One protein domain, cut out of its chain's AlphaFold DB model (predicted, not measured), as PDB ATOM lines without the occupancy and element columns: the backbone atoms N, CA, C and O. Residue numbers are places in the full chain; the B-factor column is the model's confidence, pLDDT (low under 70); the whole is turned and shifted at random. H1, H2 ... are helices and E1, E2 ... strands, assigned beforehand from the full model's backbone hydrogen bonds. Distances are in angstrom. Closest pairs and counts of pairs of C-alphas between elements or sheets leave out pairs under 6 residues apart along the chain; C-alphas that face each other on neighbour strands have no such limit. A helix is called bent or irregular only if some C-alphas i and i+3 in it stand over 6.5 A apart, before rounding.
ATOM      1  N   MET A 274     361.906 329.848 251.414       39.03
ATOM      2  CA  MET A 274     360.893 330.144 250.419       39.03
ATOM      3  C   MET A 274     359.466 330.120 250.986       39.03
ATOM      4  O   MET A 274     358.617 330.868 250.505       39.03
ATOM      5  N   GLY A 275     359.193 329.295 252.006       43.19
ATOM      6  CA  GLY A 275     357.872 329.229 252.644       43.19
ATOM      7  C   GLY A 275     357.559 330.505 253.425       43.19
ATOM      8  O   GLY A 275     356.551 331.160 253.179       43.19
ATOM      9  N   VAL A 276     358.500 330.926 254.273       43.56
ATOM     10  CA  VAL A 276     358.386 332.143 255.094       43.56
ATOM     11  C   VAL A 276     358.311 333.399 254.225       43.56
ATOM     12  O   VAL A 276     357.499 334.284 254.488       43.56
ATOM     13  N   LEU A 277     359.103 333.470 253.148       41.56
ATOM     14  CA  LEU A 277     359.059 334.598 252.216       41.56
ATOM     15  C   LEU A 277     357.706 334.687 251.495       41.56
ATOM     16  O   LEU A 277     357.173 335.780 251.329       41.56
ATOM     17  N   LYS A 278     357.124 333.553 251.097       45.50
ATOM     18  CA  LYS A 278     355.810 333.506 250.443       45.50
ATOM     19  C   LYS A 278     354.687 333.975 251.372       45.50
ATOM     20  O   LYS A 278     353.833 334.749 250.936       45.50
ATOM     21  N   ASP A 279     354.706 333.549 252.632       45.44
ATOM     22  CA  ASP A 279     353.690 333.927 253.617       45.44
ATOM     23  C   ASP A 279     353.830 335.405 254.025       45.44
ATOM     24  O   ASP A 279     352.835 336.136 254.027       45.44
ATOM     25  N   MET A 280     355.065 335.894 254.213       44.12
ATOM     26  CA  MET A 280     355.338 337.325 254.412       44.12
ATOM     27  C   MET A 280     354.884 338.166 253.216       44.12
ATOM     28  O   MET A 280     354.193 339.165 253.401       44.12
ATOM     29  N   LEU A 281     355.225 337.777 251.981       43.28
ATOM     30  CA  LEU A 281     354.839 338.524 250.780       43.28
ATOM     31  C   LEU A 281     353.320 338.561 250.587       43.28
ATOM     32  O   LEU A 281     352.804 339.562 250.092       43.28
ATOM     33  N   CYS A 282     352.588 337.520 250.994       52.09
ATOM     34  CA  CYS A 282     351.134 337.526 250.879       52.09
ATOM     35  C   CYS A 282     350.462 338.403 251.946       52.09
ATOM     36  O   CYS A 282     349.593 339.215 251.622       52.09
ATOM     37  N   GLN A 283     350.904 338.310 253.203       50.47
ATOM     38  CA  GLN A 283     350.345 339.102 254.300       50.47
ATOM     39  C   GLN A 283     350.688 340.593 254.162       50.47
ATOM     40  O   GLN A 283     349.801 341.446 254.275       50.47
ATOM     41  N   VAL A 284     351.951 340.905 253.842       51.53
ATOM     42  CA  VAL A 284     352.422 342.271 253.569       51.53
ATOM     43  C   VAL A 284     351.799 342.785 252.278       51.53
ATOM     44  O   VAL A 284     351.310 343.908 252.259       51.53
ATOM     45  N   GLY A 285     351.734 341.972 251.221       54.84
ATOM     46  CA  GLY A 285     351.186 342.368 249.926       54.84
ATOM     47  C   GLY A 285     349.729 342.820 250.010       54.84
ATOM     48  O   GLY A 285     349.413 343.920 249.573       54.84
ATOM     49  N   VAL A 286     348.833 342.033 250.615       54.78
ATOM     50  CA  VAL A 286     347.394 342.363 250.624       54.78
ATOM     51  C   VAL A 286     347.085 343.599 251.475       54.78
ATOM     52  O   VAL A 286     346.338 344.475 251.040       54.78
ATOM     53  N   THR A 287     347.674 343.710 252.667       46.19
ATOM     54  CA  THR A 287     347.459 344.873 253.546       46.19
ATOM     55  C   THR A 287     348.100 346.137 252.981       46.19
ATOM     56  O   THR A 287     347.463 347.187 252.957       46.19
ATOM     57  N   THR A 288     349.314 346.027 252.437       54.56
ATOM     58  CA  THR A 288     350.044 347.151 251.836       54.56
ATOM     59  C   THR A 288     349.353 347.638 250.564       54.56
ATOM     60  O   THR A 288     349.140 348.837 250.432       54.56
ATOM     61  N   ILE A 289     348.906 346.743 249.671       57.59
ATOM     62  CA  ILE A 289     348.167 347.105 248.446       57.59
ATOM     63  C   ILE A 289     346.884 347.866 248.770       57.59
ATOM     64  O   ILE A 289     346.602 348.893 248.160       57.59
ATOM     65  N   ILE A 290     346.103 347.391 249.740       56.28
ATOM     66  CA  ILE A 290     344.824 348.023 250.070       56.28
ATOM     67  C   ILE A 290     345.034 349.349 250.818       56.28
ATOM     68  O   ILE A 290     344.335 350.321 250.539       56.28
ATOM     69  N   ALA A 291     346.014 349.425 251.720       50.28
ATOM     70  CA  ALA A 291     346.351 350.660 252.423       50.28
ATOM     71  C   ALA A 291     346.839 351.757 251.459       50.28
ATOM     72  O   ALA A 291     346.456 352.920 251.572       50.28
ATOM     73  N   LYS A 292     347.614 351.363 250.446       57.69
ATOM     74  CA  LYS A 292     348.165 352.242 249.409       57.69
ATOM     75  C   LYS A 292     347.126 352.795 248.421       57.69
ATOM     76  O   LYS A 292     347.302 353.904 247.915       57.69
ATOM     77  N   PHE A 293     346.004 352.101 248.206       47.06
ATOM     78  CA  PHE A 293     344.886 352.569 247.362       47.06
ATOM     79  C   PHE A 293     344.354 353.942 247.756       47.06
ATOM     80  O   PHE A 293     343.925 354.733 246.919       47.06
ATOM     81  N   LEU A 294     344.375 354.228 249.048       48.56
ATOM     82  CA  LEU A 294     343.657 355.366 249.601       48.56
ATOM     83  C   LEU A 294     344.395 356.678 249.433       48.56
ATOM     84  O   LEU A 294     343.801 357.737 249.632       48.56
ATOM     85  N   ILE A 295     345.659 356.590 249.029       51.09
ATOM     86  CA  ILE A 295     346.534 357.730 248.806       51.09
ATOM     87  C   ILE A 295     346.611 358.074 247.318       51.09
ATOM     88  O   ILE A 295     346.576 359.251 246.977       51.09
ATOM     89  N   LEU A 296     346.635 357.083 246.420       46.84
ATOM     90  CA  LEU A 296     346.802 357.333 244.979       46.84
ATOM     91  C   LEU A 296     345.578 357.997 244.314       46.84
ATOM     92  O   LEU A 296     345.729 358.729 243.339       46.84
ATOM     93  N   ASP A 297     344.376 357.859 244.886       36.53
ATOM     94  CA  ASP A 297     343.183 358.603 244.437       36.53
ATOM     95  C   ASP A 297     343.130 360.050 244.982       36.53
ATOM     96  O   ASP A 297     342.170 360.781 244.736       36.53
ATOM     97  N   MET A 298     344.158 360.490 245.726       39.19
ATOM     98  CA  MET A 298     344.321 361.875 246.190       39.19
ATOM     99  C   MET A 298     345.094 362.764 245.211       39.19
ATOM    100  O   MET A 298     345.606 363.809 245.623       39.19
ATOM    101  N   ILE A 326     311.347 361.943 271.167       64.38
ATOM    102  CA  ILE A 326     312.549 361.624 271.953       64.38
ATOM    103  C   ILE A 326     312.147 361.402 273.417       64.38
ATOM    104  O   ILE A 326     311.785 362.335 274.136       64.38
ATOM    105  N   LYS A 327     312.254 360.157 273.894       63.72
ATOM    106  CA  LYS A 327     311.968 359.791 275.288       63.72
ATOM    107  C   LYS A 327     313.034 360.388 276.224       63.72
ATOM    108  O   LYS A 327     314.178 359.926 276.258       63.72
ATOM    109  N   ARG A 328     312.654 361.429 276.970       76.38
ATOM    110  CA  ARG A 328     313.486 362.121 277.971       76.38
ATOM    111  C   ARG A 328     313.179 361.605 279.380       76.38
ATOM    112  O   ARG A 328     312.042 361.241 279.672       76.38
ATOM    113  N   ASN A 329     314.184 361.546 280.253       80.00
ATOM    114  CA  ASN A 329     313.981 361.254 281.673       80.00
ATOM    115  C   ASN A 329     313.335 362.452 282.393       80.00
ATOM    116  O   ASN A 329     313.139 363.518 281.810       80.00
ATOM    117  N   SER A 330     313.033 362.290 283.682       81.31
ATOM    118  CA  SER A 330     312.459 363.342 284.539       81.31
ATOM    119  C   SER A 330     313.328 364.602 284.672       81.31
ATOM    120  O   SER A 330     312.856 365.606 285.196       81.31
ATOM    121  N   LEU A 331     314.573 364.568 284.187       76.19
ATOM    122  CA  LEU A 331     315.513 365.689 284.144       76.19
ATOM    123  C   LEU A 331     315.681 366.264 282.724       76.19
ATOM    124  O   LEU A 331     316.539 367.113 282.500       76.19
ATOM    125  N   GLY A 332     314.891 365.807 281.747       77.38
ATOM    126  CA  GLY A 332     314.942 366.282 280.362       77.38
ATOM    127  C   GLY A 332     316.054 365.666 279.500       77.38
ATOM    128  O   GLY A 332     316.222 366.073 278.354       77.38
ATOM    129  N   THR A 333     316.803 364.676 279.995       68.69
ATOM    130  CA  THR A 333     317.912 364.037 279.262       68.69
ATOM    131  C   THR A 333     317.423 362.840 278.427       68.69
ATOM    132  O   THR A 333     316.653 362.033 278.955       68.69
ATOM    133  N   PRO A 334     317.842 362.666 277.155       69.75
ATOM    134  CA  PRO A 334     317.468 361.508 276.334       69.75
ATOM    135  C   PRO A 334     317.930 360.181 276.960       69.75
ATOM    136  O   PRO A 334     319.081 360.064 277.373       69.75
ATOM    137  N   ILE A 335     317.038 359.185 277.040       69.69
ATOM    138  CA  ILE A 335     317.292 357.919 277.763       69.69
ATOM    139  C   ILE A 335     318.090 356.905 276.921       69.69
ATOM    140  O   ILE A 335     318.774 356.055 277.483       69.69
ATOM    141  N   TYR A 336     318.064 357.014 275.589       57.16
ATOM    142  CA  TYR A 336     318.876 356.188 274.691       57.16
ATOM    143  C   TYR A 336     319.430 357.023 273.538       57.16
ATOM    144  O   TYR A 336     318.691 357.493 272.678       57.16
ATOM    145  N   GLY A 337     320.749 357.169 273.523       37.94
ATOM    146  CA  GLY A 337     321.531 357.597 272.373       37.94
ATOM    147  C   GLY A 337     322.979 357.160 272.606       37.94
ATOM    148  O   GLY A 337     323.476 357.358 273.720       37.94
ATOM    149  N   PRO A 338     323.659 356.529 271.634       39.50
ATOM    150  CA  PRO A 338     325.087 356.277 271.766       39.50
ATOM    151  C   PRO A 338     325.778 357.622 272.015       39.50
ATOM    152  O   PRO A 338     325.502 358.595 271.313       39.50
ATOM    153  N   LYS A 339     326.659 357.693 273.024       36.66
ATOM    154  CA  LYS A 339     327.626 358.795 273.111       36.66
ATOM    155  C   LYS A 339     328.310 358.845 271.752       36.66
ATOM    156  O   LYS A 339     329.001 357.890 271.398       36.66
ATOM    157  N   SER A 340     328.082 359.902 270.979       37.34
ATOM    158  CA  SER A 340     328.814 360.101 269.741       37.34
ATOM    159  C   SER A 340     330.294 360.132 270.107       37.34
ATOM    160  O   SER A 340     330.754 361.007 270.843       37.34
ATOM    161  N   ALA A 341     331.050 359.145 269.627       38.28
ATOM    162  CA  ALA A 341     332.469 359.365 269.429       38.28
ATOM    163  C   ALA A 341     332.572 360.657 268.607       38.28
ATOM    164  O   ALA A 341     331.818 360.830 267.644       38.28
ATOM    165  N   LYS A 342     333.414 361.606 269.028       41.53
ATOM    166  CA  LYS A 342     333.716 362.783 268.211       41.53
ATOM    167  C   LYS A 342     334.394 362.273 266.941       41.53
ATOM    168  O   LYS A 342     335.599 362.065 266.925       41.53
ATOM    169  N   TYR A 343     333.606 361.985 265.916       42.75
ATOM    170  CA  TYR A 343     334.127 361.705 264.591       42.75
ATOM    171  C   TYR A 343     334.730 363.004 264.059       42.75
ATOM    172  O   TYR A 343     334.073 364.044 264.112       42.75
ATOM    173  N   LEU A 344     335.972 362.930 263.572       45.94
ATOM    174  CA  LEU A 344     336.642 364.014 262.855       45.94
ATOM    175  C   LEU A 344     335.703 364.551 261.771       45.94
ATOM    176  O   LEU A 344     335.259 363.802 260.891       45.94
ATOM    177  N   ASN A 345     335.389 365.842 261.832       52.16
ATOM    178  CA  ASN A 345     334.623 366.485 260.783       52.16
ATOM    179  C   ASN A 345     335.593 366.793 259.644       52.16
ATOM    180  O   ASN A 345     336.206 367.851 259.598       52.16
ATOM    181  N   CYS A 346     335.722 365.870 258.689       51.97
ATOM    182  CA  CYS A 346     336.669 365.995 257.574       51.97
ATOM    183  C   CYS A 346     336.416 367.207 256.650       51.97
ATOM    184  O   CYS A 346     337.161 367.399 255.691       51.97
ATOM    185  N   ASN A 347     335.365 367.994 256.890       54.62
ATOM    186  CA  ASN A 347     335.126 369.248 256.186       54.62
ATOM    187  C   ASN A 347     335.897 370.422 256.812       54.62
ATOM    188  O   ASN A 347     336.177 371.391 256.105       54.62
ATOM    189  N   ASP A 348     336.303 370.330 258.081       72.56
ATOM    190  CA  ASP A 348     337.142 371.332 258.736       72.56
ATOM    191  C   ASP A 348     338.603 371.192 258.245       72.56
ATOM    192  O   ASP A 348     339.177 370.098 258.301       72.56
ATOM    193  N   PRO A 349     339.221 372.253 257.693       65.00
ATOM    194  CA  PRO A 349     340.636 372.253 257.319       65.00
ATOM    195  C   PRO A 349     341.585 371.896 258.475       65.00
ATOM    196  O   PRO A 349     342.648 371.332 258.228       65.00
ATOM    197  N   MET A 350     341.211 372.195 259.722       65.19
ATOM    198  CA  MET A 350     342.037 371.959 260.908       65.19
ATOM    199  C   MET A 350     342.009 370.487 261.343       65.19
ATOM    200  O   MET A 350     343.064 369.914 261.606       65.19
ATOM    201  N   ASP A 351     340.838 369.840 261.300       62.69
ATOM    202  CA  ASP A 351     340.704 368.386 261.496       62.69
ATOM    203  C   ASP A 351     341.423 367.607 260.382       62.69
ATOM    204  O   ASP A 351     342.001 366.549 260.629       62.69
ATOM    205  N   ARG A 352     341.435 368.145 259.151       58.31
ATOM    206  CA  ARG A 352     342.223 367.591 258.038       58.31
ATOM    207  C   ARG A 352     343.725 367.727 258.267       58.31
ATOM    208  O   ARG A 352     344.444 366.776 257.999       58.31
ATOM    209  N   ALA A 353     344.196 368.868 258.763       60.34
ATOM    210  CA  ALA A 353     345.609 369.062 259.079       60.34
ATOM    211  C   ALA A 353     346.074 368.157 260.233       60.34
ATOM    212  O   ALA A 353     347.180 367.629 260.177       60.34
ATOM    213  N   LEU A 354     345.219 367.931 261.238       60.03
ATOM    214  CA  LEU A 354     345.494 367.010 262.346       60.03
ATOM    215  C   LEU A 354     345.527 365.544 261.892       60.03
ATOM    216  O   LEU A 354     346.448 364.830 262.263       60.03
ATOM    217  N   ALA A 355     344.603 365.113 261.026       56.31
ATOM    218  CA  ALA A 355     344.614 363.763 260.441       56.31
ATOM    219  C   ALA A 355     345.783 363.512 259.463       56.31
ATOM    220  O   ALA A 355     346.013 362.388 259.042       56.31
ATOM    221  N   VAL A 356     346.506 364.558 259.051       55.38
ATOM    222  CA  VAL A 356     347.724 364.443 258.231       55.38
ATOM    223  C   VAL A 356     348.980 364.326 259.109       55.38
ATOM    224  O   VAL A 356     350.031 363.931 258.609       55.38
ATOM    225  N   GLN A 357     348.899 364.642 260.410       51.53
ATOM    226  CA  GLN A 357     350.062 364.632 261.307       51.53
ATOM    227  C   GLN A 357     350.477 363.235 261.788       51.53
ATOM    228  O   GLN A 357     351.641 363.070 262.146       51.53
ATOM    229  N   GLU A 358     349.608 362.222 261.736       55.41
ATOM    230  CA  GLU A 358     349.978 360.826 262.023       55.41
ATOM    231  C   GLU A 358     350.337 360.083 260.725       55.41
ATOM    232  O   GLU A 358     349.701 359.115 260.312       55.41
ATOM    233  N   GLN A 359     351.390 360.549 260.042       55.09
ATOM    234  CA  GLN A 359     352.003 359.751 258.982       55.09
ATOM    235  C   GLN A 359     352.572 358.473 259.595       55.09
ATOM    236  O   GLN A 359     353.554 358.512 260.334       55.09
ATOM    237  N   ILE A 360     351.991 357.330 259.241       52.72
ATOM    238  CA  ILE A 360     352.644 356.055 259.495       52.72
ATOM    239  C   ILE A 360     353.611 355.825 258.347       52.72
ATOM    240  O   ILE A 360     353.220 355.598 257.199       52.72
ATOM    241  N   TYR A 361     354.901 355.872 258.665       54.72
ATOM    242  CA  TYR A 361     355.893 355.301 257.778       54.72
ATOM    243  C   TYR A 361     355.598 353.805 257.694       54.72
ATOM    244  O   TYR A 361     355.708 353.101 258.696       54.72
ATOM    245  N   SER A 362     355.161 353.320 256.528       54.06
ATOM    246  CA  SER A 362     355.027 351.881 256.315       54.06
ATOM    247  C   SER A 362     356.401 351.257 256.574       54.06
ATOM    248  O   SER A 362     357.329 351.534 255.809       54.06
ATOM    249  N   PRO A 363     356.577 350.429 257.622       52.59
ATOM    250  CA  PRO A 363     357.887 349.860 257.934       52.59
ATOM    251  C   PRO A 363     358.363 348.883 256.850       52.59
ATOM    252  O   PRO A 363     359.517 348.468 256.847       52.59
ATOM    253  N   TYR A 364     357.472 348.510 255.926       62.12
ATOM    254  CA  TYR A 364     357.654 347.427 254.971       62.12
ATOM    255  C   TYR A 364     357.595 347.946 253.533       62.12
ATOM    256  O   TYR A 364     356.800 347.489 252.712       62.12
ATOM    257  N   ILE A 365     358.445 348.924 253.220       75.94
ATOM    258  CA  ILE A 365     358.839 349.160 251.829       75.94
ATOM    259  C   ILE A 365     359.849 348.070 251.478       75.94
ATOM    260  O   ILE A 365     360.849 347.892 252.177       75.94
ATOM    261  N   VAL A 366     359.585 347.321 250.408       82.00
ATOM    262  CA  VAL A 366     360.558 346.353 249.902       82.00
ATOM    263  C   VAL A 366     361.763 347.133 249.392       82.00
ATOM    264  O   VAL A 366     361.709 347.778 248.347       82.00
ATOM    265  N   ASP A 367     362.869 347.086 250.136       88.25
ATOM    266  CA  ASP A 367     364.119 347.674 249.673       88.25
ATOM    267  C   ASP A 367     364.752 346.754 248.624       88.25
ATOM    268  O   ASP A 367     365.567 345.867 248.912       88.25
ATOM    269  N   TRP A 368     364.399 347.000 247.365       88.62
ATOM    270  CA  TRP A 368     364.992 346.310 246.227       88.62
ATOM    271  C   TRP A 368     366.514 346.429 246.181       88.62
ATOM    272  O   TRP A 368     367.163 345.558 245.608       88.62
ATOM    273  N   ARG A 369     367.135 347.452 246.785       91.94
ATOM    274  CA  ARG A 369     368.603 347.554 246.849       91.94
ATOM    275  C   ARG A 369     369.184 346.489 247.768       91.94
ATOM    276  O   ARG A 369     370.244 345.946 247.454       91.94
ATOM    277  N   VAL A 370     368.511 346.174 248.874       91.06
ATOM    278  CA  VAL A 370     368.908 345.080 249.774       91.06
ATOM    279  C   VAL A 370     368.756 343.741 249.059       91.06
ATOM    280  O   VAL A 370     369.719 342.976 249.010       91.06
ATOM    281  N   LEU A 371     367.615 343.498 248.406       90.94
ATOM    282  CA  LEU A 371     367.393 342.267 247.635       90.94
ATOM    283  C   LEU A 371     368.387 342.110 246.474       90.94
ATOM    284  O   LEU A 371     368.872 341.007 246.218       90.94
ATOM    285  N   ASN A 372     368.747 343.209 245.805       92.62
ATOM    286  CA  ASN A 372     369.772 343.219 244.761       92.62
ATOM    287  C   ASN A 372     371.156 342.881 245.329       92.62
ATOM    288  O   ASN A 372     371.864 342.057 244.757       92.62
ATOM    289  N   LYS A 373     371.540 343.461 246.477       95.19
ATOM    290  CA  LYS A 373     372.813 343.142 247.153       95.19
ATOM    291  C   LYS A 373     372.900 341.679 247.589       95.19
ATOM    292  O   LYS A 373     373.997 341.130 247.611       95.19
ATOM    293  N   MET A 374     371.767 341.067 247.928       94.00
ATOM    294  CA  MET A 374     371.686 339.647 248.278       94.00
ATOM    295  C   MET A 374     371.622 338.718 247.054       94.00
ATOM    296  O   MET A 374     371.750 337.510 247.213       94.00
ATOM    297  N   GLY A 375     371.445 339.255 245.841       94.38
ATOM    298  CA  GLY A 375     371.340 338.466 244.612       94.38
ATOM    299  C   GLY A 375     369.970 337.817 244.376       94.38
ATOM    300  O   GLY A 375     369.853 336.996 243.472       94.38
ATOM    301  N   PHE A 376     368.937 338.186 245.142       93.25
ATOM    302  CA  PHE A 376     367.587 337.609 245.030       93.25
ATOM    303  C   PHE A 376     366.606 338.458 244.215       93.25
ATOM    304  O   PHE A 376     365.536 337.975 243.852       93.25
ATOM    305  N   ALA A 377     366.939 339.718 243.916       91.62
ATOM    306  CA  ALA A 377     366.004 340.642 243.272       91.62
ATOM    307  C   ALA A 377     365.447 340.120 241.938       91.62
ATOM    308  O   ALA A 377     364.239 340.168 241.742       91.62
ATOM    309  N   GLU A 378     366.286 339.566 241.055       93.38
ATOM    310  CA  GLU A 378     365.815 339.028 239.769       93.38
ATOM    311  C   GLU A 378     364.885 337.819 239.929       93.38
ATOM    312  O   GLU A 378     363.983 337.614 239.116       93.38
ATOM    313  N   GLU A 379     365.134 336.978 240.932       92.88
ATOM    314  CA  GLU A 379     364.311 335.800 241.197       92.88
ATOM    315  C   GLU A 379     362.943 336.221 241.732       92.88
ATOM    316  O   GLU A 379     361.920 335.786 241.207       92.88
ATOM    317  N   ILE A 380     362.925 337.152 242.689       90.38
ATOM    318  CA  ILE A 380     361.693 337.719 243.238       90.38
ATOM    319  C   ILE A 380     360.927 338.483 242.151       90.38
ATOM    320  O   ILE A 380     359.723 338.285 242.014       90.38
ATOM    321  N   GLU A 381     361.592 339.285 241.314       92.19
ATOM    322  CA  GLU A 381     360.932 339.979 240.198       92.19
ATOM    323  C   GLU A 381     360.258 338.976 239.251       92.19
ATOM    324  O   GLU A 381     359.099 339.156 238.880       92.19
ATOM    325  N   LYS A 382     360.931 337.867 238.913       92.88
ATOM    326  CA  LYS A 382     360.348 336.794 238.088       92.88
ATOM    327  C   LYS A 382     359.169 336.097 238.765       92.88
ATOM    328  O   LYS A 382     358.280 335.642 238.051       92.88
ATOM    329  N   MET A 383     359.162 335.989 240.094       89.94
ATOM    330  CA  MET A 383     358.036 335.432 240.852       89.94
ATOM    331  C   MET A 383     356.831 336.373 240.882       89.94
ATOM    332  O   MET A 383     355.694 335.910 240.845       89.94
ATOM    333  N   LEU A 384     357.073 337.684 240.944       90.44
ATOM    334  CA  LEU A 384     356.026 338.704 240.977       90.44
ATOM    335  C   LEU A 384     355.496 339.061 239.577       90.44
ATOM    336  O   LEU A 384     354.357 339.516 239.447       90.44
ATOM    337  N   GLU A 385     356.290 338.861 238.521       94.06
ATOM    338  CA  GLU A 385     355.842 339.014 237.137       94.06
ATOM    339  C   GLU A 385     354.933 337.841 236.744       94.06
ATOM    340  O   GLU A 385     355.384 336.716 236.510       94.06
ATOM    341  N   ILE A 386     353.637 338.109 236.586       90.88
ATOM    342  CA  ILE A 386     352.713 337.093 236.086       90.88
ATOM    343  C   ILE A 386     352.850 337.019 234.571       90.88
ATOM    344  O   ILE A 386     352.592 337.998 233.875       90.88
ATOM    345  N   LYS A 387     353.210 335.842 234.053       93.25
ATOM    346  CA  LYS A 387     353.271 335.548 232.615       93.25
ATOM    347  C   LYS A 387     352.167 334.570 232.248       93.25
ATOM    348  O   LYS A 387     352.099 333.476 232.800       93.25
ATOM    349  N   VAL A 388     351.334 334.949 231.287       90.75
ATOM    350  CA  VAL A 388     350.330 334.065 230.689       90.75
ATOM    351  C   VAL A 388     350.875 333.559 229.361       90.75
ATOM    352  O   VAL A 388     351.414 334.341 228.578       90.75
ATOM    353  N   TYR A 389     350.730 332.261 229.102       92.56
ATOM    354  CA  TYR A 389     351.177 331.597 227.875       92.56
ATOM    355  C   TYR A 389     349.999 330.949 227.157       92.56
ATOM    356  O   TYR A 389     348.983 330.619 227.773       92.56
ATOM    357  N   GLU A 390     350.133 330.770 225.847       93.38
ATOM    358  CA  GLU A 390     349.106 330.111 225.053       93.38
ATOM    359  C   GLU A 390     349.108 328.615 225.343       93.38
ATOM    360  O   GLU A 390     350.164 327.995 225.469       93.38
ATOM    361  N   VAL A 391     347.924 328.013 225.469       91.56
ATOM    362  CA  VAL A 391     347.820 326.585 225.783       91.56
ATOM    363  C   VAL A 391     348.486 325.777 224.669       91.56
ATOM    364  O   VAL A 391     347.989 325.717 223.548       91.56
ATOM    365  N   GLY A 392     349.611 325.135 224.993       95.06
ATOM    366  CA  GLY A 392     350.391 324.342 224.043       95.06
ATOM    367  C   GLY A 392     351.467 325.112 223.269       95.06
ATOM    368  O   GLY A 392     352.135 324.490 222.445       95.06
ATOM    369  N   SER A 393     351.678 326.405 223.542       94.69
ATOM    370  CA  SER A 393     352.820 327.174 223.029       94.69
ATOM    371  C   SER A 393     353.714 327.686 224.164       94.69
ATOM    372  O   SER A 393     353.287 327.816 225.310       94.69
ATOM    373  N   GLN A 394     354.972 327.985 223.837       94.12
ATOM    374  CA  GLN A 394     355.858 328.792 224.686       94.12
ATOM    375  C   GLN A 394     355.673 330.297 224.444       94.12
ATOM    376  O   GLN A 394     356.323 331.112 225.100       94.12
ATOM    377  N   ASP A 395     354.784 330.674 223.522       94.94
ATOM    378  CA  ASP A 395     354.507 332.067 223.208       94.94
ATOM    379  C   ASP A 395     353.808 332.749 224.385       94.94
ATOM    380  O   ASP A 395     352.718 332.363 224.830       94.94
ATOM    381  N   LYS A 396     354.482 333.776 224.902       94.25
ATOM    382  CA  LYS A 396     353.979 334.642 225.962       94.25
ATOM    383  C   LYS A 396     352.848 335.496 225.395       94.25
ATOM    384  O   LYS A 396     353.042 336.266 224.462       94.25
ATOM    385  N   ILE A 397     351.675 335.342 225.989       92.75
ATOM    386  CA  ILE A 397     350.443 336.049 225.645       92.75
ATOM    387  C   ILE A 397     350.410 337.433 226.272       92.75
ATOM    388  O   ILE A 397     350.003 338.392 225.629       92.75
ATOM    389  N   PHE A 398     350.757 337.488 227.551       93.56
ATOM    390  CA  PHE A 398     350.567 338.655 228.390       93.56
ATOM    391  C   PHE A 398     351.563 338.592 229.547       93.56
ATOM    392  O   PHE A 398     351.871 337.504 230.052       93.56
ATOM    393  N   SER A 399     352.064 339.747 229.974       93.94
ATOM    394  CA  SER A 399     352.706 339.888 231.282       93.94
ATOM    395  C   SER A 399     352.094 341.008 232.068       93.94
ATOM    396  O   SER A 399     351.925 342.096 231.536       93.94
ATOM    397  N   SER A 400     351.919 340.764 233.357       93.00
ATOM    398  CA  SER A 400     351.606 341.796 234.327       93.00
ATOM    399  C   SER A 400     352.757 341.947 235.310       93.00
ATOM    400  O   SER A 400     353.221 340.968 235.898       93.00
ATOM    401  N   LYS A 401     353.174 343.198 235.518       95.19
ATOM    402  CA  LYS A 401     354.058 343.607 236.617       95.19
ATOM    403  C   LYS A 401     353.272 344.200 237.796       95.19
ATOM    404  O   LYS A 401     353.851 344.895 238.623       95.19
ATOM    405  N   ALA A 402     351.968 343.926 237.893       92.00
ATOM    406  CA  ALA A 402     351.090 344.521 238.902       92.00
ATOM    407  C   ALA A 402     351.590 344.320 240.335       92.00
ATOM    408  O   ALA A 402     351.533 345.246 241.137       92.00
ATOM    409  N   TRP A 403     352.123 343.138 240.651       90.25
ATOM    410  CA  TRP A 403     352.669 342.870 241.978       90.25
ATOM    411  C   TRP A 403     353.947 343.652 242.253       90.25
ATOM    412  O   TRP A 403     354.083 344.215 243.329       90.25
ATOM    413  N   ILE A 404     354.852 343.748 241.279       92.00
ATOM    414  CA  ILE A 404     356.065 344.566 241.414       92.00
ATOM    415  C   ILE A 404     355.665 346.017 241.697       92.00
ATOM    416  O   ILE A 404     356.105 346.580 242.693       92.00
ATOM    417  N   ARG A 405     354.729 346.567 240.909       92.31
ATOM    418  CA  ARG A 405     354.192 347.918 241.121       92.31
ATOM    419  C   ARG A 405     353.581 348.081 242.507       92.31
ATOM    420  O   ARG A 405     353.908 349.032 243.198       92.31
ATOM    421  N   ALA A 406     352.781 347.121 242.968       88.56
ATOM    422  CA  ALA A 406     352.240 347.118 244.327       88.56
ATOM    423  C   ALA A 406     353.319 347.245 245.424       88.56
ATOM    424  O   ALA A 406     353.143 347.988 246.400       88.56
ATOM    425  N   PHE A 407     354.436 346.530 245.269       86.38
ATOM    426  CA  PHE A 407     355.575 346.624 246.182       86.38
ATOM    427  C   PHE A 407     356.349 347.944 246.023       86.38
ATOM    428  O   PHE A 407     356.805 348.476 247.033       86.38
ATOM    429  N   ASP A 408     356.409 348.499 244.809       88.38
ATOM    430  CA  ASP A 408     357.118 349.742 244.460       88.38
ATOM    431  C   ASP A 408     356.407 351.039 244.849       88.38
ATOM    432  O   ASP A 408     357.044 352.093 244.860       88.38
ATOM    433  N   ILE A 409     355.112 350.997 245.167       82.50
ATOM    434  CA  ILE A 409     354.392 352.169 245.683       82.50
ATOM    435  C   ILE A 409     355.147 352.686 246.925       82.50
ATOM    436  O   ILE A 409     355.288 351.971 247.922       82.50
ATOM    437  N   ASN A 410     355.633 353.922 246.866       81.62
ATOM    438  CA  ASN A 410     356.464 354.560 247.897       81.62
ATOM    439  C   ASN A 410     355.735 355.717 248.598       81.62
ATOM    440  O   ASN A 410     356.327 356.475 249.366       81.62
ATOM    441  N   GLU A 411     354.447 355.872 248.317       79.19
ATOM    442  CA  GLU A 411     353.591 356.907 248.857       79.19
ATOM    443  C   GLU A 411     353.335 356.678 250.357       79.19
ATOM    444  O   GLU A 411     353.141 355.536 250.793       79.19
ATOM    445  N   PRO A 412     353.321 357.753 251.172       75.12
ATOM    446  CA  PRO A 412     353.061 357.649 252.604       75.12
ATOM    447  C   PRO A 412     351.660 357.086 252.853       75.12
ATOM    448  O   PRO A 412     350.707 357.490 252.190       75.12
ATOM    449  N   ILE A 413     351.530 356.179 253.827       74.31
ATOM    450  CA  ILE A 413     350.251 355.564 254.185       74.31
ATOM    451  C   ILE A 413     349.621 356.323 255.355       74.31
ATOM    452  O   ILE A 413     350.190 356.392 256.440       74.31
ATOM    453  N   TYR A 414     348.417 356.859 255.147       76.12
ATOM    454  CA  TYR A 414     347.637 357.500 256.210       76.12
ATOM    455  C   TYR A 414     346.694 356.474 256.845       76.12
ATOM    456  O   TYR A 414     345.779 355.957 256.187       76.12
ATOM    457  N   ILE A 415     346.914 356.156 258.121       74.81
ATOM    458  CA  ILE A 415     346.177 355.095 258.821       74.81
ATOM    459  C   ILE A 415     344.690 355.418 258.953       74.81
ATOM    460  O   ILE A 415     343.843 354.534 258.842       74.81
ATOM    461  N   GLU A 416     344.343 356.688 259.114       75.19
ATOM    462  CA  GLU A 416     342.970 357.147 259.262       75.19
ATOM    463  C   GLU A 416     342.187 356.946 257.971       75.19
ATOM    464  O   GLU A 416     341.010 356.573 258.011       75.19
ATOM    465  N   LEU A 417     342.837 357.137 256.818       78.31
ATOM    466  CA  LEU A 417     342.234 356.823 255.528       78.31
ATOM    467  C   LEU A 417     342.011 355.321 255.406       78.31
ATOM    468  O   LEU A 417     340.907 354.918 255.045       78.31
ATOM    469  N   CYS A 418     343.002 354.509 255.790       80.25
ATOM    470  CA  CYS A 418     342.900 353.050 255.818       80.25
ATOM    471  C   CYS A 418     341.733 352.584 256.680       80.25
ATOM    472  O   CYS A 418     340.848 351.881 256.199       80.25
ATOM    473  N   HIS A 419     341.661 353.037 257.927       81.00
ATOM    474  CA  HIS A 419     340.561 352.715 258.827       81.00
ATOM    475  C   HIS A 419     339.213 353.164 258.266       81.00
ATOM    476  O   HIS A 419     338.231 352.422 258.338       81.00
ATOM    477  N   LYS A 420     339.143 354.356 257.666       86.06
ATOM    478  CA  LYS A 420     337.907 354.856 257.059       86.06
ATOM    479  C   LYS A 420     337.479 354.021 255.856       86.06
ATOM    480  O   LYS A 420     336.292 353.742 255.704       86.06
ATOM    481  N   PHE A 421     338.423 353.591 255.031       87.25
ATOM    482  CA  PHE A 421     338.148 352.672 253.941       87.25
ATOM    483  C   PHE A 421     337.675 351.332 254.468       87.25
ATOM    484  O   PHE A 421     336.558 350.956 254.164       87.25
ATOM    485  N   TYR A 422     338.449 350.653 255.313       85.75
ATOM    486  CA  TYR A 422     338.090 349.323 255.806       85.75
ATOM    487  C   TYR A 422     336.773 349.303 256.589       85.75
ATOM    488  O   TYR A 422     336.037 348.328 256.513       85.75
ATOM    489  N   SER A 423     336.432 350.387 257.293       88.25
ATOM    490  CA  SER A 423     335.149 350.496 258.007       88.25
ATOM    491  C   SER A 423     333.944 350.755 257.102       88.25
ATOM    492  O   SER A 423     332.808 350.603 257.546       88.25
ATOM    493  N   THR A 424     334.161 351.171 255.854       90.75
ATOM    494  CA  THR A 424     333.081 351.511 254.912       90.75
ATOM    495  C   THR A 424     333.156 350.751 253.595       90.75
ATOM    496  O   THR A 424     332.285 350.935 252.745       90.75
ATOM    497  N   TYR A 425     334.191 349.930 253.427       89.94
ATOM    498  CA  TYR A 425     334.418 349.096 252.270       89.94
ATOM    499  C   TYR A 425     333.366 347.999 252.248       89.94
ATOM    500  O   TYR A 425     333.219 347.227 253.192       89.94
ATOM    501  N   ASP A 426     332.639 347.957 251.148       90.06
ATOM    502  CA  ASP A 426     331.656 346.944 250.844       90.06
ATOM    503  C   ASP A 426     331.962 346.391 249.458       90.06
ATOM    504  O   ASP A 426     332.225 347.134 248.500       90.06
ATOM    505  N   PHE A 427     331.945 345.069 249.377       88.62
ATOM    506  CA  PHE A 427     332.216 344.336 248.164       88.62
ATOM    507  C   PHE A 427     330.945 343.610 247.732       88.62
ATOM    508  O   PHE A 427     330.433 342.756 248.451       88.62
ATOM    509  N   ASP A 428     330.429 343.943 246.547       85.38
ATOM    510  CA  ASP A 428     329.250 343.279 245.994       85.38
ATOM    511  C   ASP A 428     329.612 341.834 245.611       85.38
ATOM    512  O   ASP A 428     330.085 341.561 244.506       85.38
ATOM    513  N   GLU A 429     329.390 340.917 246.556       74.19
ATOM    514  CA  GLU A 429     329.725 339.487 246.484       74.19
ATOM    515  C   GLU A 429     329.141 338.797 245.237       74.19
ATOM    516  O   GLU A 429     329.674 337.806 244.749       74.19
ATOM    517  N   VAL A 430     328.086 339.364 244.641       77.62
ATOM    518  CA  VAL A 430     327.390 338.808 243.469       77.62
ATOM    519  C   VAL A 430     327.964 339.343 242.146       77.62
ATOM    520  O   VAL A 430     327.288 339.372 241.110       77.62
ATOM    521  N   CYS A 431     329.204 339.836 242.139       80.38
ATOM    522  CA  CYS A 431     329.864 340.261 240.909       80.38
ATOM    523  C   CYS A 431     330.351 339.036 240.119       80.38
ATOM    524  O   CYS A 431     331.391 338.452 240.414       80.38
ATOM    525  N   THR A 432     329.584 338.630 239.106       84.44
ATOM    526  CA  THR A 432     330.005 337.573 238.180       84.44
ATOM    527  C   THR A 432     331.251 338.009 237.402       84.44
ATOM    528  O   THR A 432     331.438 339.197 237.137       84.44
ATOM    529  N   TYR A 433     332.116 337.060 237.032       82.12
ATOM    530  CA  TYR A 433     333.416 337.347 236.402       82.12
ATOM    531  C   TYR A 433     333.331 338.246 235.156       82.12
ATOM    532  O   TYR A 433     334.178 339.107 234.936       82.12
ATOM    533  N   ASP A 434     332.274 338.095 234.359       84.38
ATOM    534  CA  ASP A 434     331.993 338.906 233.169       84.38
ATOM    535  C   ASP A 434     331.667 340.376 233.494       84.38
ATOM    536  O   ASP A 434     331.788 341.249 232.636       84.38
ATOM    537  N   LYS A 435     331.289 340.671 234.741       89.81
ATOM    538  CA  LYS A 435     330.876 342.002 235.201       89.81
ATOM    539  C   LYS A 435     331.961 342.760 235.956       89.81
ATOM    540  O   LYS A 435     331.748 343.921 236.280       89.81
ATOM    541  N   LEU A 436     333.134 342.176 236.193       86.69
ATOM    542  CA  LEU A 436     334.196 342.805 236.992       86.69
ATOM    543  C   LEU A 436     334.703 344.142 236.421       86.69
ATOM    544  O   LEU A 436     335.112 345.022 237.182       86.69
ATOM    545  N   ARG A 437     334.660 344.311 235.091       90.25
ATOM    546  CA  ARG A 437     335.061 345.560 234.411       90.25
ATOM    547  C   ARG A 437     333.966 346.617 234.373       90.25
ATOM    548  O   ARG A 437     334.282 347.790 234.235       90.25
ATOM    549  N   THR A 438     332.702 346.211 234.432       92.50
ATOM    550  CA  THR A 438     331.561 347.079 234.097       92.50
ATOM    551  C   THR A 438     330.677 347.371 235.299       92.50
ATOM    552  O   THR A 438     330.165 348.479 235.441       92.50
ATOM    553  N   LYS A 439     330.506 346.401 236.198       94.56
ATOM    554  CA  LYS A 439     329.747 346.560 237.433       94.56
ATOM    555  C   LYS A 439     330.654 347.149 238.504       94.56
ATOM    556  O   LYS A 439     331.724 346.627 238.812       94.56
ATOM    557  N   LYS A 440     330.183 348.238 239.102       94.81
ATOM    558  CA  LYS A 440     330.827 348.864 240.253       94.81
ATOM    559  C   LYS A 440     330.622 347.992 241.490       94.81
ATOM    560  O   LYS A 440     329.603 348.099 242.170       94.81
ATOM    561  N   GLY A 441     331.551 347.064 241.701       91.75
ATOM    562  CA  GLY A 441     331.511 346.092 242.792       91.75
ATOM    563  C   GLY A 441     332.168 346.585 244.077       91.75
ATOM    564  O   GLY A 441     331.826 346.093 245.143       91.75
ATOM    565  N   ILE A 442     333.066 347.569 243.983       93.50
ATOM    566  CA  ILE A 442     333.777 348.122 245.135       93.50
ATOM    567  C   ILE A 442     333.095 349.417 245.551       93.50
ATOM    568  O   ILE A 442     333.035 350.374 244.773       93.50
ATOM    569  N   LYS A 443     332.585 349.458 246.778       94.75
ATOM    570  CA  LYS A 443     332.002 350.653 247.389       94.75
ATOM    571  C   LYS A 443     332.782 350.984 248.648       94.75
ATOM    572  O   LYS A 443     333.144 350.091 249.394       94.75
ATOM    573  N   PHE A 444     333.064 352.255 248.883       94.38
ATOM    574  CA  PHE A 444     333.741 352.710 250.099       94.38
ATOM    575  C   PHE A 444     333.461 354.190 250.316       94.38
ATOM    576  O   PHE A 444     333.053 354.894 249.393       94.38
ATOM    577  N   ARG A 445     333.687 354.704 251.522       91.44
ATOM    578  CA  ARG A 445     333.587 356.133 251.818       91.44
ATOM    579  C   ARG A 445     334.977 356.698 252.073       91.44
ATOM    580  O   ARG A 445     335.650 356.296 253.012       91.44
ATOM    581  N   LEU A 446     335.370 357.710 251.310       89.31
ATOM    582  CA  LEU A 446     336.620 358.441 251.523       89.31
ATOM    583  C   LEU A 446     336.308 359.936 251.595       89.31
ATOM    584  O   LEU A 446     335.436 360.420 250.880       89.31
ATOM    585  N   TYR A 447     336.922 360.665 252.533       87.56
ATOM    586  CA  TYR A 447     336.639 362.098 252.747       87.56
ATOM    587  C   TYR A 447     335.149 362.460 252.912       87.56
ATOM    588  O   TYR A 447     334.709 363.549 252.572       87.56
ATOM    589  N   GLY A 448     334.347 361.529 253.439       89.69
ATOM    590  CA  GLY A 448     332.908 361.739 253.633       89.69
ATOM    591  C   GLY A 448     332.065 361.531 252.372       89.69
ATOM    592  O   GLY A 448     330.844 361.520 252.473       89.69
ATOM    593  N   ARG A 449     332.689 361.286 251.214       92.06
ATOM    594  CA  ARG A 449     332.014 360.969 249.951       92.06
ATOM    595  C   ARG A 449     331.962 359.462 249.745       92.06
ATOM    596  O   ARG A 449     332.937 358.763 250.016       92.06
ATOM    597  N   ALA A 450     330.815 358.962 249.299       94.50
ATOM    598  CA  ALA A 450     330.681 357.574 248.879       94.50
ATOM    599  C   ALA A 450     331.262 357.417 247.470       94.50
ATOM    600  O   ALA A 450     330.866 358.128 246.549       94.50
ATOM    601  N   ASN A 451     332.184 356.478 247.317       94.25
ATOM    602  CA  ASN A 451     332.789 356.086 246.059       94.25
ATOM    603  C   ASN A 451     332.278 354.705 245.667       94.25
ATOM    604  O   ASN A 451     331.996 353.853 246.511       94.25
ATOM    605  N   SER A 452     332.151 354.503 244.364       95.69
ATOM    606  CA  SER A 452     331.727 353.243 243.779       95.69
ATOM    607  C   SER A 452     332.496 353.056 242.480       95.69
ATOM    608  O   SER A 452     332.354 353.869 241.558       95.69
ATOM    609  N   LEU A 453     333.330 352.021 242.441       95.38
ATOM    610  CA  LEU A 453     334.274 351.742 241.364       95.38
ATOM    611  C   LEU A 453     334.133 350.299 240.885       95.38
ATOM    612  O   LEU A 453     333.750 349.397 241.638       95.38
ATOM    613  N   THR A 454     334.450 350.073 239.615       94.81
ATOM    614  CA  THR A 454     334.712 348.723 239.106       94.81
ATOM    615  C   THR A 454     336.061 348.233 239.640       94.81
ATOM    616  O   THR A 454     336.901 349.030 240.062       94.81
ATOM    617  N   PHE A 455     336.307 346.921 239.623       91.81
ATOM    618  CA  PHE A 455     337.616 346.403 240.045       91.81
ATOM    619  C   PHE A 455     338.756 346.931 239.192       91.81
ATOM    620  O   PHE A 455     339.853 347.166 239.692       91.81
ATOM    621  N   LEU A 456     338.501 347.097 237.896       93.31
ATOM    622  CA  LEU A 456     339.501 347.602 236.976       93.31
ATOM    623  C   LEU A 456     339.792 349.081 237.238       93.31
ATOM    624  O   LEU A 456     340.956 349.459 237.292       93.31
ATOM    625  N   GLU A 457     338.761 349.903 237.450       95.00
ATOM    626  CA  GLU A 457     338.933 351.306 237.853       95.00
ATOM    627  C   GLU A 457     339.740 351.411 239.152       95.00
ATOM    628  O   GLU A 457     340.694 352.181 239.224       95.00
ATOM    629  N   PHE A 458     339.394 350.592 240.148       92.75
ATOM    630  CA  PHE A 458     340.101 350.519 241.425       92.75
ATOM    631  C   PHE A 458     341.574 350.124 241.244       92.75
ATOM    632  O   PHE A 458     342.469 350.805 241.732       92.75
ATOM    633  N   SER A 459     341.840 349.067 240.474       91.69
ATOM    634  CA  SER A 459     343.201 348.569 240.236       91.69
ATOM    635  C   SER A 459     344.053 349.545 239.418       91.69
ATOM    636  O   SER A 459     345.257 349.630 239.628       91.69
ATOM    637  N   ARG A 460     343.448 350.307 238.499       93.56
ATOM    638  CA  ARG A 460     344.141 351.369 237.752       93.56
ATOM    639  C   ARG A 460     344.467 352.575 238.624       93.56
ATOM    640  O   ARG A 460     345.534 353.149 238.470       93.56
ATOM    641  N   ARG A 461     343.572 352.952 239.542       90.50
ATOM    642  CA  ARG A 461     343.837 354.014 240.530       90.50
ATOM    643  C   ARG A 461     344.934 353.631 241.518       90.50
ATOM    644  O   ARG A 461     345.624 354.507 242.011       90.50
ATOM    645  N   LEU A 462     345.120 352.335 241.756       85.75
ATOM    646  CA  LEU A 462     346.278 351.796 242.470       85.75
ATOM    647  C   LEU A 462     347.587 351.802 241.663       85.75
ATOM    648  O   LEU A 462     348.603 351.345 242.175       85.75
ATOM    649  N   ASP A 463     347.544 352.200 240.391       91.38
ATOM    650  CA  ASP A 463     348.631 352.006 239.429       91.38
ATOM    651  C   ASP A 463     349.104 350.538 239.327       91.38
ATOM    652  O   ASP A 463     350.230 350.232 238.941       91.38
ATOM    653  N   LEU A 464     348.221 349.571 239.633       91.25
ATOM    654  CA  LEU A 464     348.534 348.152 239.419       91.25
ATOM    655  C   LEU A 464     348.562 347.809 237.941       91.25
ATOM    656  O   LEU A 464     349.264 346.877 237.564       91.25
ATOM    657  N   TYR A 465     347.792 348.517 237.118       94.81
ATOM    658  CA  TYR A 465     347.708 348.286 235.682       94.81
ATOM    659  C   TYR A 465     347.747 349.608 234.932       94.81
ATOM    660  O   TYR A 465     346.927 350.496 235.190       94.81
ATOM    661  N   HIS A 466     348.651 349.708 233.962       94.31
ATOM    662  CA  HIS A 466     348.710 350.871 233.085       94.31
ATOM    663  C   HIS A 466     347.655 350.779 231.979       94.31
ATOM    664  O   HIS A 466     347.105 349.714 231.691       94.31
ATOM    665  N   LEU A 467     347.339 351.916 231.354       94.19
ATOM    666  CA  LEU A 467     346.310 351.975 230.314       94.19
ATOM    667  C   LEU A 467     346.671 351.089 229.112       94.19
ATOM    668  O   LEU A 467     345.787 350.474 228.523       94.19
ATOM    669  N   GLU A 468     347.956 350.992 228.784       95.06
ATOM    670  CA  GLU A 468     348.483 350.173 227.695       95.06
ATOM    671  C   GLU A 468     348.205 348.690 227.947       95.06
ATOM    672  O   GLU A 468     347.620 348.039 227.087       95.06
ATOM    673  N   GLU A 469     348.521 348.192 229.151       94.12
ATOM    674  CA  GLU A 469     348.273 346.797 229.546       94.12
ATOM    675  C   GLU A 469     346.777 346.474 229.510       94.12
ATOM    676  O   GLU A 469     346.380 345.415 229.040       94.12
ATOM    677  N   VAL A 470     345.931 347.398 229.977       94.62
ATOM    678  CA  VAL A 470     344.469 347.224 230.017       94.62
ATOM    679  C   VAL A 470     343.839 347.203 228.620       94.62
ATOM    680  O   VAL A 470     342.763 346.624 228.439       94.62
ATOM    681  N   ASN A 471     344.489 347.842 227.648       94.94
ATOM    682  CA  ASN A 471     344.056 347.885 226.255       94.94
ATOM    683  C   ASN A 471     344.580 346.701 225.428       94.94
ATOM    684  O   ASN A 471     344.166 346.545 224.277       94.94
ATOM    685  N   GLU A 472     345.461 345.860 225.977       95.12
ATOM    686  CA  GLU A 472     345.881 344.640 225.295       95.12
ATOM    687  C   GLU A 472     344.686 343.693 225.117       95.12
ATOM    688  O   GLU A 472     343.956 343.395 226.062       95.12
ATOM    689  N   GLU A 473     344.503 343.160 223.905       93.25
ATOM    690  CA  GLU A 473     343.372 342.282 223.548       93.25
ATOM    691  C   GLU A 473     343.227 341.085 224.505       93.25
ATOM    692  O   GLU A 473     342.128 340.601 224.777       93.25
ATOM    693  N   ARG A 474     344.353 340.611 225.046       92.62
ATOM    694  CA  ARG A 474     344.420 339.434 225.915       92.62
ATOM    695  C   ARG A 474     344.365 339.780 227.412       92.62
ATOM    696  O   ARG A 474     344.294 338.859 228.229       92.62
ATOM    697  N   PHE A 475     344.314 341.066 227.775       93.12
ATOM    698  CA  PHE A 475     344.170 341.510 229.163       93.12
ATOM    699  C   PHE A 475     342.900 340.959 229.801       93.12
ATOM    700  O   PHE A 475     342.941 340.493 230.932       93.12
ATOM    701  N   ASP A 476     341.783 340.937 229.072       91.25
ATOM    702  CA  ASP A 476     340.507 340.454 229.610       91.25
ATOM    703  C   ASP A 476     340.558 338.982 230.009       91.25
ATOM    704  O   ASP A 476     340.015 338.598 231.046       91.25
ATOM    705  N   VAL A 477     341.266 338.167 229.225       89.75
ATOM    706  CA  VAL A 477     341.475 336.749 229.529       89.75
ATOM    707  C   VAL A 477     342.311 336.599 230.797       89.75
ATOM    708  O   VAL A 477     341.967 335.792 231.659       89.75
ATOM    709  N   TYR A 478     343.373 337.396 230.940       90.88
ATOM    710  CA  TYR A 478     344.192 337.424 232.152       90.88
ATOM    711  C   TYR A 478     343.396 337.913 233.368       90.88
ATOM    712  O   TYR A 478     343.381 337.245 234.395       90.88
ATOM    713  N   PHE A 479     342.708 339.046 233.255       89.75
ATOM    714  CA  PHE A 479     342.031 339.704 234.365       89.75
ATOM    715  C   PHE A 479     340.864 338.860 234.884       89.75
ATOM    716  O   PHE A 479     340.715 338.674 236.089       89.75
ATOM    717  N   GLN A 480     340.073 338.268 233.984       87.00
ATOM    718  CA  GLN A 480     339.019 337.325 234.368       87.00
ATOM    719  C   GLN A 480     339.592 335.983 234.840       87.00
ATOM    720  O   GLN A 480     339.034 335.364 235.744       87.00
ATOM    721  N   GLY A 481     340.685 335.518 234.228       83.75
ATOM    722  CA  GLY A 481     341.325 334.241 234.543       83.75
ATOM    723  C   GLY A 481     342.013 334.230 235.905       83.75
ATOM    724  O   GLY A 481     341.860 333.263 236.640       83.75
ATOM    725  N   GLY A 482     342.701 335.312 236.271       75.56
ATOM    726  CA  GLY A 482     343.362 335.464 237.569       75.56
ATOM    727  C   GLY A 482     342.386 335.582 238.738       75.56
ATOM    728  O   GLY A 482     342.756 335.305 239.873       75.56
ATOM    729  N   LEU A 483     341.133 335.955 238.461       65.81
ATOM    730  CA  LEU A 483     340.081 336.034 239.471       65.81
ATOM    731  C   LEU A 483     339.296 334.739 239.624       65.81
ATOM    732  O   LEU A 483     338.644 334.580 240.654       65.81
ATOM    733  N   ARG A 484     339.368 333.806 238.661       69.62
ATOM    734  CA  ARG A 484     338.838 332.457 238.873       69.62
ATOM    735  C   ARG A 484     339.639 331.827 239.998       69.62
ATOM    736  O   ARG A 484     340.721 331.295 239.765       69.62
ATOM    737  N   GLY A 485     339.098 331.923 241.211       59.84
ATOM    738  CA  GLY A 485     339.596 331.168 242.342       59.84
ATOM    739  C   GLY A 485     339.745 329.728 241.885       59.84
ATOM    740  O   GLY A 485     338.861 329.203 241.200       59.84
ATOM    741  N   ASP A 486     340.885 329.118 242.201       66.44
ATOM    742  CA  ASP A 486     340.986 327.667 242.156       66.44
ATOM    743  C   ASP A 486     339.716 327.140 242.836       66.44
ATOM    744  O   ASP A 486     339.372 327.595 243.926       66.44
ATOM    745  N   GLU A 487     338.952 326.269 242.175       74.31
ATOM    746  CA  GLU A 487     337.699 325.749 242.742       74.31
ATOM    747  C   GLU A 487     337.955 325.050 244.095       74.31
ATOM    748  O   GLU A 487     337.033 324.853 244.886       74.31
ATOM    749  N   ASN A 488     339.223 324.731 244.382       73.75
ATOM    750  CA  ASN A 488     339.709 324.204 245.650       73.75
ATOM    751  C   ASN A 488     340.209 325.277 246.641       73.75
ATOM    752  O   ASN A 488     340.465 324.952 247.802       73.75
ATOM    753  N   PHE A 489     340.368 326.539 246.232       67.38
ATOM    754  CA  PHE A 489     340.774 327.638 247.107       67.38
ATOM    755  C   PHE A 489     339.610 328.073 247.998       67.38
ATOM    756  O   PHE A 489     338.695 328.789 247.595       67.38
ATOM    757  N   ASN A 490     339.670 327.650 249.257       74.56
ATOM    758  CA  ASN A 490     338.760 328.101 250.295       74.56
ATOM    759  C   ASN A 490     339.351 329.333 250.995       74.56
ATOM    760  O   ASN A 490     340.207 329.203 251.872       74.56
ATOM    761  N   ALA A 491     338.870 330.523 250.624       61.66
ATOM    762  CA  ALA A 491     339.338 331.787 251.194       61.66
ATOM    763  C   ALA A 491     339.212 331.833 252.729       61.66
ATOM    764  O   ALA A 491     340.105 332.342 253.397       61.66
ATOM    765  N   SER A 492     338.143 331.263 253.298       63.22
ATOM    766  CA  SER A 492     337.941 331.223 254.753       63.22
ATOM    767  C   SER A 492     339.022 330.389 255.449       63.22
ATOM    768  O   SER A 492     339.627 330.845 256.416       63.22
ATOM    769  N   TYR A 493     339.343 329.209 254.907       71.75
ATOM    770  CA  TYR A 493     340.417 328.361 255.434       71.75
ATOM    771  C   TYR A 493     341.797 329.015 255.285       71.75
ATOM    772  O   TYR A 493     342.612 328.954 256.202       71.75
ATOM    773  N   TYR A 494     342.039 329.686 254.156       67.62
ATOM    774  CA  TYR A 494     343.278 330.418 253.909       67.62
ATOM    775  C   TYR A 494     343.502 331.535 254.939       67.62
ATOM    776  O   TYR A 494     344.533 331.562 255.609       67.62
ATOM    777  N   TRP A 495     342.512 332.408 255.150       59.78
ATOM    778  CA  TRP A 495     342.620 333.488 256.136       59.78
ATOM    779  C   TRP A 495     342.710 332.975 257.580       59.78
ATOM    780  O   TRP A 495     343.455 333.535 258.385       59.78
ATOM    781  N   LEU A 496     342.017 331.878 257.904       61.22
ATOM    782  CA  LEU A 496     342.169 331.200 259.196       61.22
ATOM    783  C   LEU A 496     343.592 330.668 259.403       61.22
ATOM    784  O   LEU A 496     344.121 330.802 260.498       61.22
ATOM    785  N   SER A 497     344.232 330.126 258.361       64.19
ATOM    786  CA  SER A 497     345.603 329.602 258.461       64.19
ATOM    787  C   SER A 497     346.656 330.689 258.703       64.19
ATOM    788  O   SER A 497     347.623 330.448 259.417       64.19
ATOM    789  N   ILE A 498     346.447 331.895 258.162       48.75
ATOM    790  CA  ILE A 498     347.360 333.036 258.353       48.75
ATOM    791  C   ILE A 498     347.146 333.701 259.715       48.75
ATOM    792  O   ILE A 498     348.095 334.185 260.312       48.75
ATOM    793  N   SER A 499     345.909 333.738 260.215       45.66
ATOM    794  CA  SER A 499     345.596 334.358 261.514       45.66
ATOM    795  C   SER A 499     345.940 333.487 262.727       45.66
ATOM    796  O   SER A 499     345.891 333.978 263.851       45.66
ATOM    797  N   SER A 500     346.267 332.208 262.511       43.66
ATOM    798  CA  SER A 500     346.719 331.271 263.548       43.66
ATOM    799  C   SER A 500     348.238 331.242 263.770       43.66
ATOM    800  O   SER A 500     348.695 330.463 264.605       43.66
ATOM    801  N   VAL A 501     348.996 332.040 263.012       41.16
ATOM    802  CA  VAL A 501     350.441 332.283 263.187       41.16
ATOM    803  C   VAL A 501     350.612 333.631 263.871       41.16
ATOM    804  O   VAL A 501     351.462 333.710 264.782       41.16
TER     805      VAL A 501
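Overview. This is residues 274 to 298 and 326 to 501 of the 501 residues of an uncharacterized protein of Tanacetum cinerariifolium (UniProt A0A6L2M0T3). Short helices and two small strand hairpins form a loose body on the second half of one long helix, H1, which H5 and H6 cross one after the other. H6 packs on the hairpin E3 and E4, H9 lies by the hairpin E1 and E2, and a long unnamed arm, residues 326 to 348, leads far from the body and makes much of the length. The printed part has 201 residues, mostly helix in class, in the order H1 H2 H3 H4 E1 E2 H5 H6 E3 E4 H7 H8 H9 H10; both two-stranded sheets are antiparallel. It is loose, with a radius of gyration of the C-alphas of 21.3 A, and elongated, spanning 81 by 42 by 36 A.

Along the chain. Find C-alpha 274 at (360.893, 330.144, 250.419); from there H1 runs 31.1 A to C-alpha 296 at (346.802, 357.333, 244.979), with a kink of 31 degrees near residue 290. It is neither bent nor irregular, but only just: C-alphas 291 and 294 are 6.1 A apart. Beyond the cut come H2, residues 349 to 355, H3, 368 to 373, H4, 377 to 384, E1, 386 to 389, E2, 396 to 400, and H5, 402 to 408. Next are H6, 415 to 424 and 14.1 A long, E3, 442 to 446, E4, 449 to 453, H7, 455 to 461, H8, 467 to 471, H9, 475 to 483, and H10, 491 to 499, ending at C-alpha 499 (345.596, 334.358, 261.514).

Arrangement. Begin at the hub, H1. Its residues 285 to 289 touch H5, about perpendicular at 82 degrees; the closest C-alphas, of Ile 289 and Ala 406, are 5.8 A apart. Its residues 290 to 294 touch H6 at 88 degrees, closest at Ala 291 and Cys 418, 5.4 A. H1 and H7 only just touch, with 3 pairs of C-alphas within 8 A, closest at Leu 296 and Arg 461, 6.3 A. H10 is close but not clearly touching H1, and H2 likewise to H6. H4 touches H5 at Leu 384 and Trp 403, 5.4 A; H3 and H4 only just touch, only at the corner, closest at Leu 371 and Ala 377, 4.9 A. In the hairpin E1 and E2, N 388 and O 398 are 2.9 A apart; in the hairpin E3 and E4, N 451 and O 444 are 2.8 A apart. The closest C-alphas of H6 and E3 are Thr 424 and Phe 444, 5.0 A; of H9 and E2, Phe 398 and Phe 475, 7.0 A. H8 is close but not clearly touching H7 and H9. Within hydrogen-bond range are 16 of 19 O i to N i+4 pairs in H1 and 4 of 5 in H9, and every pair in the other helices.

Size, cuts and confidence. The C-alphas farthest apart, of Ser 330 and Ser 393, are 82.0 A apart. Residues 299 to 325 are not printed, and C-alphas 298 and 326 lie 40.9 A apart across the cut. The links H2 to H3 and H6 to E3 are long. Residues 485 to 494, of which 491 to 494 belong to H10, stand free. The mean pLDDT of the printed part is 75.7; 73 residues are under 70, among them 274 to 298 and 333 to 347.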